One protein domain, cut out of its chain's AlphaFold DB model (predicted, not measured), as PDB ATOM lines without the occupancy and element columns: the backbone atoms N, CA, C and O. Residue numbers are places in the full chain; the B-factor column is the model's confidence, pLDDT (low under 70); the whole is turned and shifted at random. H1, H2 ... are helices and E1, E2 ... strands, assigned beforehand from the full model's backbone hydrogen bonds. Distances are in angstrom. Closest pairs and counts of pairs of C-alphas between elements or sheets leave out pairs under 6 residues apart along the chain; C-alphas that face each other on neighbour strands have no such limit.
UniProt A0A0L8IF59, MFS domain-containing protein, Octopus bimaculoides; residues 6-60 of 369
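What this domain is: This is residues 6 to 60 of the 369 residues of the protein "MFS domain-containing protein" of Octopus bimaculoides (UniProt A0A0L8IF59). A three-stranded antiparallel sheet, E1 E2 E3, forms a narrow slab, while the chain before it makes a wide loop with the short helix H1 at its far side, clear of the sheet. At one end of the long axis E4 pairs with the first printed residues, 6 to 7, and at the opposite end lies the loop between E2 and E3, with Gly 42 in it. The printed part has 55 residues, with one named helix and four named strands in the order H1 E1 E2 E3 E4; the class is mixed, helices and strands, with under half of the residues in named elements. It is only just compact, close to loose, with a radius of gyration of the C-alphas of 11.7 A, and elongated, spanning 39 by 21 by 15 A.

How they stand to each other: Start at residues 6 to 7, which pair antiparallel with residues 56 to 57 of E4, residues 56 to 58. Next comes H1, residues 12 to 17, not on the sheet, with every O i to N i+4 pair within hydrogen-bond range. E1, residues 25 to 29, and E2, residues 33 to 38, form an antiparallel hairpin at 162 degrees; look for N 26 and O 37, 2.8 A apart. E2 and E3, residues 48 to 51, form another at 159 degrees, with N 34 and O 50 at 2.8 A. These three make a meander, each strand the antiparallel neighbour of the one before. E3 and E4 are apart.

Where its parts are: Find C-alpha 12 at (220.095, 192.363, 151.359), where H1 begins. E1 runs 12.8 A, E2 16.1 A and E3 10.2 A. E4 ends at C-alpha 58, (239.374, 185.632, 146.062).

The domain as a whole: The C-alphas farthest apart, of Gly 42 and Thr 60, are 39.1 A apart. The printed part has no cut and no long link. Residues 22 to 24 and 39 to 47 have pLDDT under 70.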
ATOM      1  N   ARG A   6     238.891 187.323 151.279       92.56
ATOM      2  CA  ARG A   6     238.035 187.942 152.303       92.56
ATOM      3  C   ARG A   6     236.664 187.274 152.303       92.56
ATOM      4  O   ARG A   6     236.317 186.632 151.311       92.56
ATOM      5  N   CYS A   7     235.872 187.434 153.362       92.06
ATOM      6  CA  CYS A   7     234.478 186.995 153.339       92.06
ATOM      7  C   CYS A   7     233.728 187.641 152.161       92.06
ATOM      8  O   CYS A   7     233.938 188.814 151.838       92.06
ATOM      9  N   ASN A   8     232.846 186.876 151.522       91.25
ATOM     10  CA  ASN A   8     231.997 187.389 150.456       91.25
ATOM     11  C   ASN A   8     230.904 188.326 151.008       91.25
ATOM     12  O   ASN A   8     230.520 188.237 152.179       91.25
ATOM     13  N   ASN A   9     230.388 189.213 150.155       89.81
ATOM     14  CA  ASN A   9     229.385 190.198 150.551       89.81
ATOM     15  C   ASN A   9     228.088 189.517 151.016       89.81
ATOM     16  O   ASN A   9     227.668 188.501 150.458       89.81
ATOM     17  N   LEU A  10     227.436 190.107 152.021       87.56
ATOM     18  CA  LEU A  10     226.114 189.672 152.475       87.56
ATOM     19  C   LEU A  10     225.041 190.165 151.499       87.56
ATOM     20  O   LEU A  10     225.166 191.246 150.927       87.56
ATOM     21  N   THR A  11     223.991 189.369 151.310       87.25
ATOM     22  CA  THR A  11     222.818 189.776 150.520       87.25
ATOM     23  C   THR A  11     221.884 190.660 151.346       87.25
ATOM     24  O   THR A  11     221.832 190.528 152.571       87.25
ATOM     25  N   ASP A  12     221.079 191.496 150.686       84.25
ATOM     26  CA  ASP A  12     220.095 192.363 151.359       84.25
ATOM     27  C   ASP A  12     219.120 191.568 152.245       84.25
ATOM     28  O   ASP A  12     218.736 192.004 153.330       84.25
ATOM     29  N   PHE A  13     218.761 190.353 151.819       84.88
ATOM     30  CA  PHE A  13     217.931 189.445 152.609       84.88
ATOM     31  C   PHE A  13     218.609 189.036 153.924       84.88
ATOM     32  O   PHE A  13     217.978 189.059 154.978       84.88
ATOM     33  N   GLN A  14     219.899 188.693 153.878       83.50
ATOM     34  CA  GLN A  14     220.658 188.313 155.069       83.50
ATOM     35  C   GLN A  14     220.844 189.502 156.009       83.50
ATOM     36  O   GLN A  14     220.668 189.352 157.213       83.50
ATOM     37  N   LEU A  15     221.137 190.690 155.476       83.19
ATOM     38  CA  LEU A  15     221.250 191.902 156.291       83.19
ATOM     39  C   LEU A  15     219.961 192.162 157.081       83.19
ATOM     40  O   LEU A  15     220.018 192.375 158.291       83.19
ATOM     41  N   ASN A  16     218.799 192.010 156.439       81.06
ATOM     42  CA  ASN A  16     217.503 192.110 157.109       81.06
ATOM     43  C   ASN A  16     217.268 190.985 158.132       81.06
ATOM     44  O   ASN A  16     216.783 191.254 159.226       81.06
ATOM     45  N   GLN A  17     217.637 189.737 157.823       83.00
ATOM     46  CA  GLN A  17     217.478 188.597 158.739       83.00
ATOM     47  C   GLN A  17     218.280 188.765 160.043       83.00
ATOM     48  O   GLN A  17     217.830 188.327 161.102       83.00
ATOM     49  N   TYR A  18     219.453 189.398 159.977       75.88
ATOM     50  CA  TYR A  18     220.295 189.679 161.144       75.88
ATOM     51  C   TYR A  18     220.007 191.043 161.801       75.88
ATOM     52  O   TYR A  18     220.734 191.434 162.717       75.88
ATOM     53  N   ASN A  19     218.946 191.748 161.377       75.62
ATOM     54  CA  ASN A  19     218.590 193.106 161.814       75.62
ATOM     55  C   ASN A  19     219.752 194.112 161.669       75.62
ATOM     56  O   ASN A  19     220.004 194.917 162.564       75.62
ATOM     57  N   ILE A  20     220.486 194.050 160.555       75.38
ATOM     58  CA  ILE A  20     221.606 194.948 160.254       75.38
ATOM     59  C   ILE A  20     221.113 196.061 159.323       75.38
ATOM     60  O   ILE A  20     220.821 195.816 158.154       75.38
ATOM     61  N   SER A  21     221.066 197.294 159.829       72.62
ATOM     62  CA  SER A  21     220.791 198.493 159.030       72.62
ATOM     63  C   SER A  21     222.103 199.097 158.517       72.62
ATOM     64  O   SER A  21     222.922 199.560 159.308       72.62
ATOM     65  N   ILE A  22     222.314 199.116 157.192       69.38
ATOM     66  CA  ILE A  22     223.550 199.642 156.563       69.38
ATOM     67  C   ILE A  22     223.778 201.132 156.893       69.38
ATOM     68  O   ILE A  22     224.912 201.601 156.882       69.38
ATOM     69  N   ASN A  23     222.720 201.884 157.213       68.56
ATOM     70  CA  ASN A  23     222.817 203.325 157.478       68.56
ATOM     71  C   ASN A  23     223.412 203.666 158.855       68.56
ATOM     72  O   ASN A  23     223.849 204.796 159.050       68.56
ATOM     73  N   GLU A  24     223.426 202.714 159.790       68.56
ATOM     74  CA  GLU A  24     223.867 202.910 161.184       68.56
ATOM     75  C   GLU A  24     225.154 202.120 161.491       68.56
ATOM     76  O   GLU A  24     225.805 202.312 162.519       68.56
ATOM     77  N   VAL A  25     225.568 201.236 160.578       74.81
ATOM     78  CA  VAL A  25     226.599 200.229 160.821       74.81
ATOM     79  C   VAL A  25     227.598 200.168 159.670       74.81
ATOM     80  O   VAL A  25     227.225 200.072 158.504       74.81
ATOM     81  N   SER A  26     228.888 200.117 160.003       79.81
ATOM     82  CA  SER A  26     229.954 199.787 159.053       79.81
ATOM     83  C   SER A  26     230.277 198.288 159.087       79.81
ATOM     84  O   SER A  26     230.497 197.702 160.150       79.81
ATOM     85  N   LEU A  27     230.279 197.660 157.908       84.00
ATOM     86  CA  LEU A  27     230.607 196.246 157.716       84.00
ATOM     87  C   LEU A  27     232.046 196.112 157.221       84.00
ATOM     88  O   LEU A  27     232.387 196.621 156.153       84.00
ATOM     89  N   ILE A  28     232.880 195.392 157.970       85.94
ATOM     90  CA  ILE A  28     234.248 195.065 157.560       85.94
ATOM     91  C   ILE A  28     234.329 193.572 157.262       85.94
ATOM     92  O   ILE A  28     234.221 192.734 158.155       85.94
ATOM     93  N   TYR A  29     234.530 193.251 155.987       87.75
ATOM     94  CA  TYR A  29     234.748 191.889 155.507       87.75
ATOM     95  C   TYR A  29     236.228 191.533 155.651       87.75
ATOM     96  O   TYR A  29     237.035 191.877 154.783       87.75
ATOM     97  N   ASP A  30     236.584 190.874 156.750       88.94
ATOM     98  CA  ASP A  30     237.937 190.363 156.970       88.94
ATOM     99  C   ASP A  30     238.086 188.944 156.383       88.94
ATOM    100  O   ASP A  30     237.185 188.415 155.726       88.94
ATOM    101  N   LYS A  31     239.249 188.317 156.574       88.25
ATOM    102  CA  LYS A  31     239.599 187.004 156.017       88.25
ATOM    103  C   LYS A  31     238.660 185.890 156.470       88.25
ATOM    104  O   LYS A  31     238.217 185.110 155.634       88.25
ATOM    105  N   CYS A  32     238.375 185.815 157.769       90.25
ATOM    106  CA  CYS A  32     237.626 184.705 158.371       90.25
ATOM    107  C   CYS A  32     236.367 185.136 159.125       90.25
ATOM    108  O   CYS A  32     235.625 184.280 159.601       90.25
ATOM    109  N   SER A  33     236.112 186.439 159.232       90.62
ATOM    110  CA  SER A  33     234.953 186.961 159.945       90.62
ATOM    111  C   SER A  33     234.494 188.282 159.340       90.62
ATOM    112  O   SER A  33     235.276 189.035 158.757       90.62
ATOM    113  N   ILE A  34     233.207 188.566 159.492       89.19
ATOM    114  CA  ILE A  34     232.586 189.839 159.150       89.19
ATOM    115  C   ILE A  34     232.376 190.598 160.457       89.19
ATOM    116  O   ILE A  34     231.675 190.123 161.354       89.19
ATOM    117  N   TYR A  35     232.986 191.775 160.561       86.06
ATOM    118  CA  TYR A  35     232.834 192.657 161.710       86.06
ATOM    119  C   TYR A  35     231.743 193.685 161.447       86.06
ATOM    120  O   TYR A  35     231.741 194.367 160.423       86.06
ATOM    121  N   ILE A  36     230.833 193.799 162.406       84.75
ATOM    122  CA  ILE A  36     229.711 194.731 162.402       84.75
ATOM    123  C   ILE A  36     230.032 195.804 163.445       84.75
ATOM    124  O   ILE A  36     230.010 195.516 164.643       84.75
ATOM    125  N   MET A  37     230.368 197.017 163.002       79.12
ATOM    126  CA  MET A  37     230.693 198.138 163.892       79.12
ATOM    127  C   MET A  37     229.597 199.200 163.832       79.12
ATOM    128  O   MET A  37     229.351 199.767 162.765       79.12
ATOM    129  N   ASN A  38     228.960 199.492 164.969       74.50
ATOM    130  CA  ASN A  38     227.993 200.585 165.062       74.50
ATOM    131  C   ASN A  38     228.722 201.942 164.952       74.50
ATOM    132  O   ASN A  38     229.774 202.139 165.563       74.50
ATOM    133  N   THR A  39     228.176 202.851 164.144       69.31
ATOM    134  CA  THR A  39     228.720 204.197 163.909       69.31
ATOM    135  C   THR A  39     228.099 205.282 164.795       69.31
ATOM    136  O   THR A  39     228.510 206.439 164.706       69.31
ATOM    137  N   ASP A  40     227.183 204.920 165.699       63.22
ATOM    138  CA  ASP A  40     226.577 205.855 166.647       63.22
ATOM    139  C   ASP A  40     227.628 206.461 167.591       63.22
ATOM    140  O   ASP A  40     228.323 205.781 168.352       63.22
ATOM    141  N   GLY A  41     227.774 207.784 167.499       58.19
ATOM    142  CA  GLY A  41     228.802 208.557 168.180       58.19
ATOM    143  C   GLY A  41     228.722 208.458 169.701       58.19
ATOM    144  O   GLY A  41     227.972 209.190 170.339       58.19
ATOM    145  N   GLY A  42     229.588 207.622 170.272       59.09
ATOM    146  CA  GLY A  42     229.900 207.588 171.699       59.09
ATOM    147  C   GLY A  42     229.414 206.313 172.379       59.09
ATOM    148  O   GLY A  42     228.265 206.227 172.785       59.09
ATOM    149  N   VAL A  43     230.357 205.392 172.609       53.97
ATOM    150  CA  VAL A  43     230.213 204.076 173.265       53.97
ATOM    151  C   VAL A  43     229.825 202.948 172.293       53.97
ATOM    152  O   VAL A  43     228.664 202.630 172.074       53.97
ATOM    153  N   THR A  44     230.854 202.297 171.741       52.88
ATOM    154  CA  THR A  44     230.776 201.041 170.980       52.88
ATOM    155  C   THR A  44     230.322 199.894 171.888       52.88
ATOM    156  O   THR A  44     231.141 199.191 172.483       52.88
ATOM    157  N   THR A  45     229.015 199.719 172.042       52.28
ATOM    158  CA  THR A  45     228.416 198.588 172.763       52.28
ATOM    159  C   THR A  45     227.960 197.518 171.770       52.28
ATOM    160  O   THR A  45     227.030 197.737 171.004       52.28
ATOM    161  N   GLU A  46     228.651 196.373 171.812       54.69
ATOM    162  CA  GLU A  46     228.521 195.153 170.989       54.69
ATOM    163  C   GLU A  46     229.020 195.214 169.535       54.69
ATOM    164  O   GLU A  46     228.270 195.412 168.581       54.69
ATOM    165  N   ASN A  47     230.302 194.875 169.359       68.00
ATOM    166  CA  ASN A  47     230.819 194.398 168.078       68.00
ATOM    167  C   ASN A  47     230.284 192.982 167.840       68.00
ATOM    168  O   ASN A  47     230.711 192.038 168.509       68.00
ATOM    169  N   ARG A  48     229.361 192.816 166.889       77.56
ATOM    170  CA  ARG A  48     228.945 191.480 166.450       77.56
ATOM    171  C   ARG A  48     229.933 190.959 165.412       77.56
ATOM    172  O   ARG A  48     230.269 191.653 164.452       77.56
ATOM    173  N   THR A  49     230.389 189.731 165.615       84.94
ATOM    174  CA  THR A  49     231.224 188.991 164.669       84.94
ATOM    175  C   THR A  49     230.385 187.895 164.036       84.94
ATOM    176  O   THR A  49     229.791 187.091 164.754       84.94
ATOM    177  N   LEU A  50     230.328 187.866 162.710       85.94
ATOM    178  CA  LEU A  50     229.707 186.778 161.959       85.94
ATOM    179  C   LEU A  50     230.776 185.983 161.217       85.94
ATOM    180  O   LEU A  50     231.764 186.550 160.752       85.94
ATOM    181  N   ASP A  51     230.543 184.688 161.052       87.94
ATOM    182  CA  ASP A  51     231.339 183.866 160.143       87.94
ATOM    183  C   ASP A  51     231.035 184.233 158.681       87.94
ATOM    184  O   ASP A  51     230.025 184.877 158.371       87.94
ATOM    185  N   CYS A  52     231.900 183.827 157.749       89.50
ATOM    186  CA  CYS A  52     231.691 184.086 156.323       89.50
ATOM    187  C   CYS A  52     230.506 183.261 155.759       89.50
ATOM    188  O   CYS A  52     230.693 182.192 155.180       89.50
ATOM    189  N   LEU A  53     229.277 183.771 155.888       88.19
ATOM    190  CA  LEU A  53     228.040 183.064 155.509       88.19
ATOM    191  C   LEU A  53     227.939 182.718 154.012       88.19
ATOM    192  O   LEU A  53     227.361 181.695 153.656       88.19
ATOM    193  N   ASN A  54     228.499 183.560 153.139       89.69
ATOM    194  CA  ASN A  54     228.436 183.409 151.679       89.69
ATOM    195  C   ASN A  54     229.745 182.877 151.072       89.69
ATOM    196  O   ASN A  54     230.013 183.097 149.886       89.69
ATOM    197  N   GLY A  55     230.579 182.223 151.884       89.50
ATOM    198  CA  GLY A  55     231.908 181.770 151.481       89.50
ATOM    199  C   GLY A  55     232.895 182.926 151.311       89.50
ATOM    200  O   GLY A  55     232.767 183.979 151.947       89.50
ATOM    201  N   TYR A  56     233.889 182.723 150.448       92.69
ATOM    202  CA  TYR A  56     235.032 183.622 150.303       92.69
ATOM    203  C   TYR A  56     235.091 184.254 148.913       92.69
ATOM    204  O   TYR A  56     234.767 183.639 147.899       92.69
ATOM    205  N   TYR A  57     235.538 185.502 148.874       91.62
ATOM    206  CA  TYR A  57     235.933 186.192 147.657       91.62
ATOM    207  C   TYR A  57     237.455 186.150 147.532       91.62
ATOM    208  O   TYR A  57     238.160 186.580 148.448       91.62
ATOM    209  N   TYR A  58     237.950 185.686 146.387       91.75
ATOM    210  CA  TYR A  58     239.374 185.632 146.062       91.75
ATOM    211  C   TYR A  58     239.746 186.735 145.068       91.75
ATOM    212  O   TYR A  58     239.010 186.997 144.118       91.75
ATOM    213  N   THR A  59     240.904 187.375 145.257       88.44
ATOM    214  CA  THR A  59     241.412 188.386 144.306       88.44
ATOM    215  C   THR A  59     241.858 187.770 142.981       88.44
ATOM    216  O   THR A  59     241.855 188.437 141.947       88.44
ATOM    217  N   THR A  60     242.224 186.489 143.002       86.62
ATOM    218  CA  THR A  60     242.563 185.700 141.820       86.62
ATOM    219  C   THR A  60     241.414 184.777 141.419       86.62
ATOM    220  O   THR A  60     240.659 184.349 142.294       86.62
TER     221      THR A  60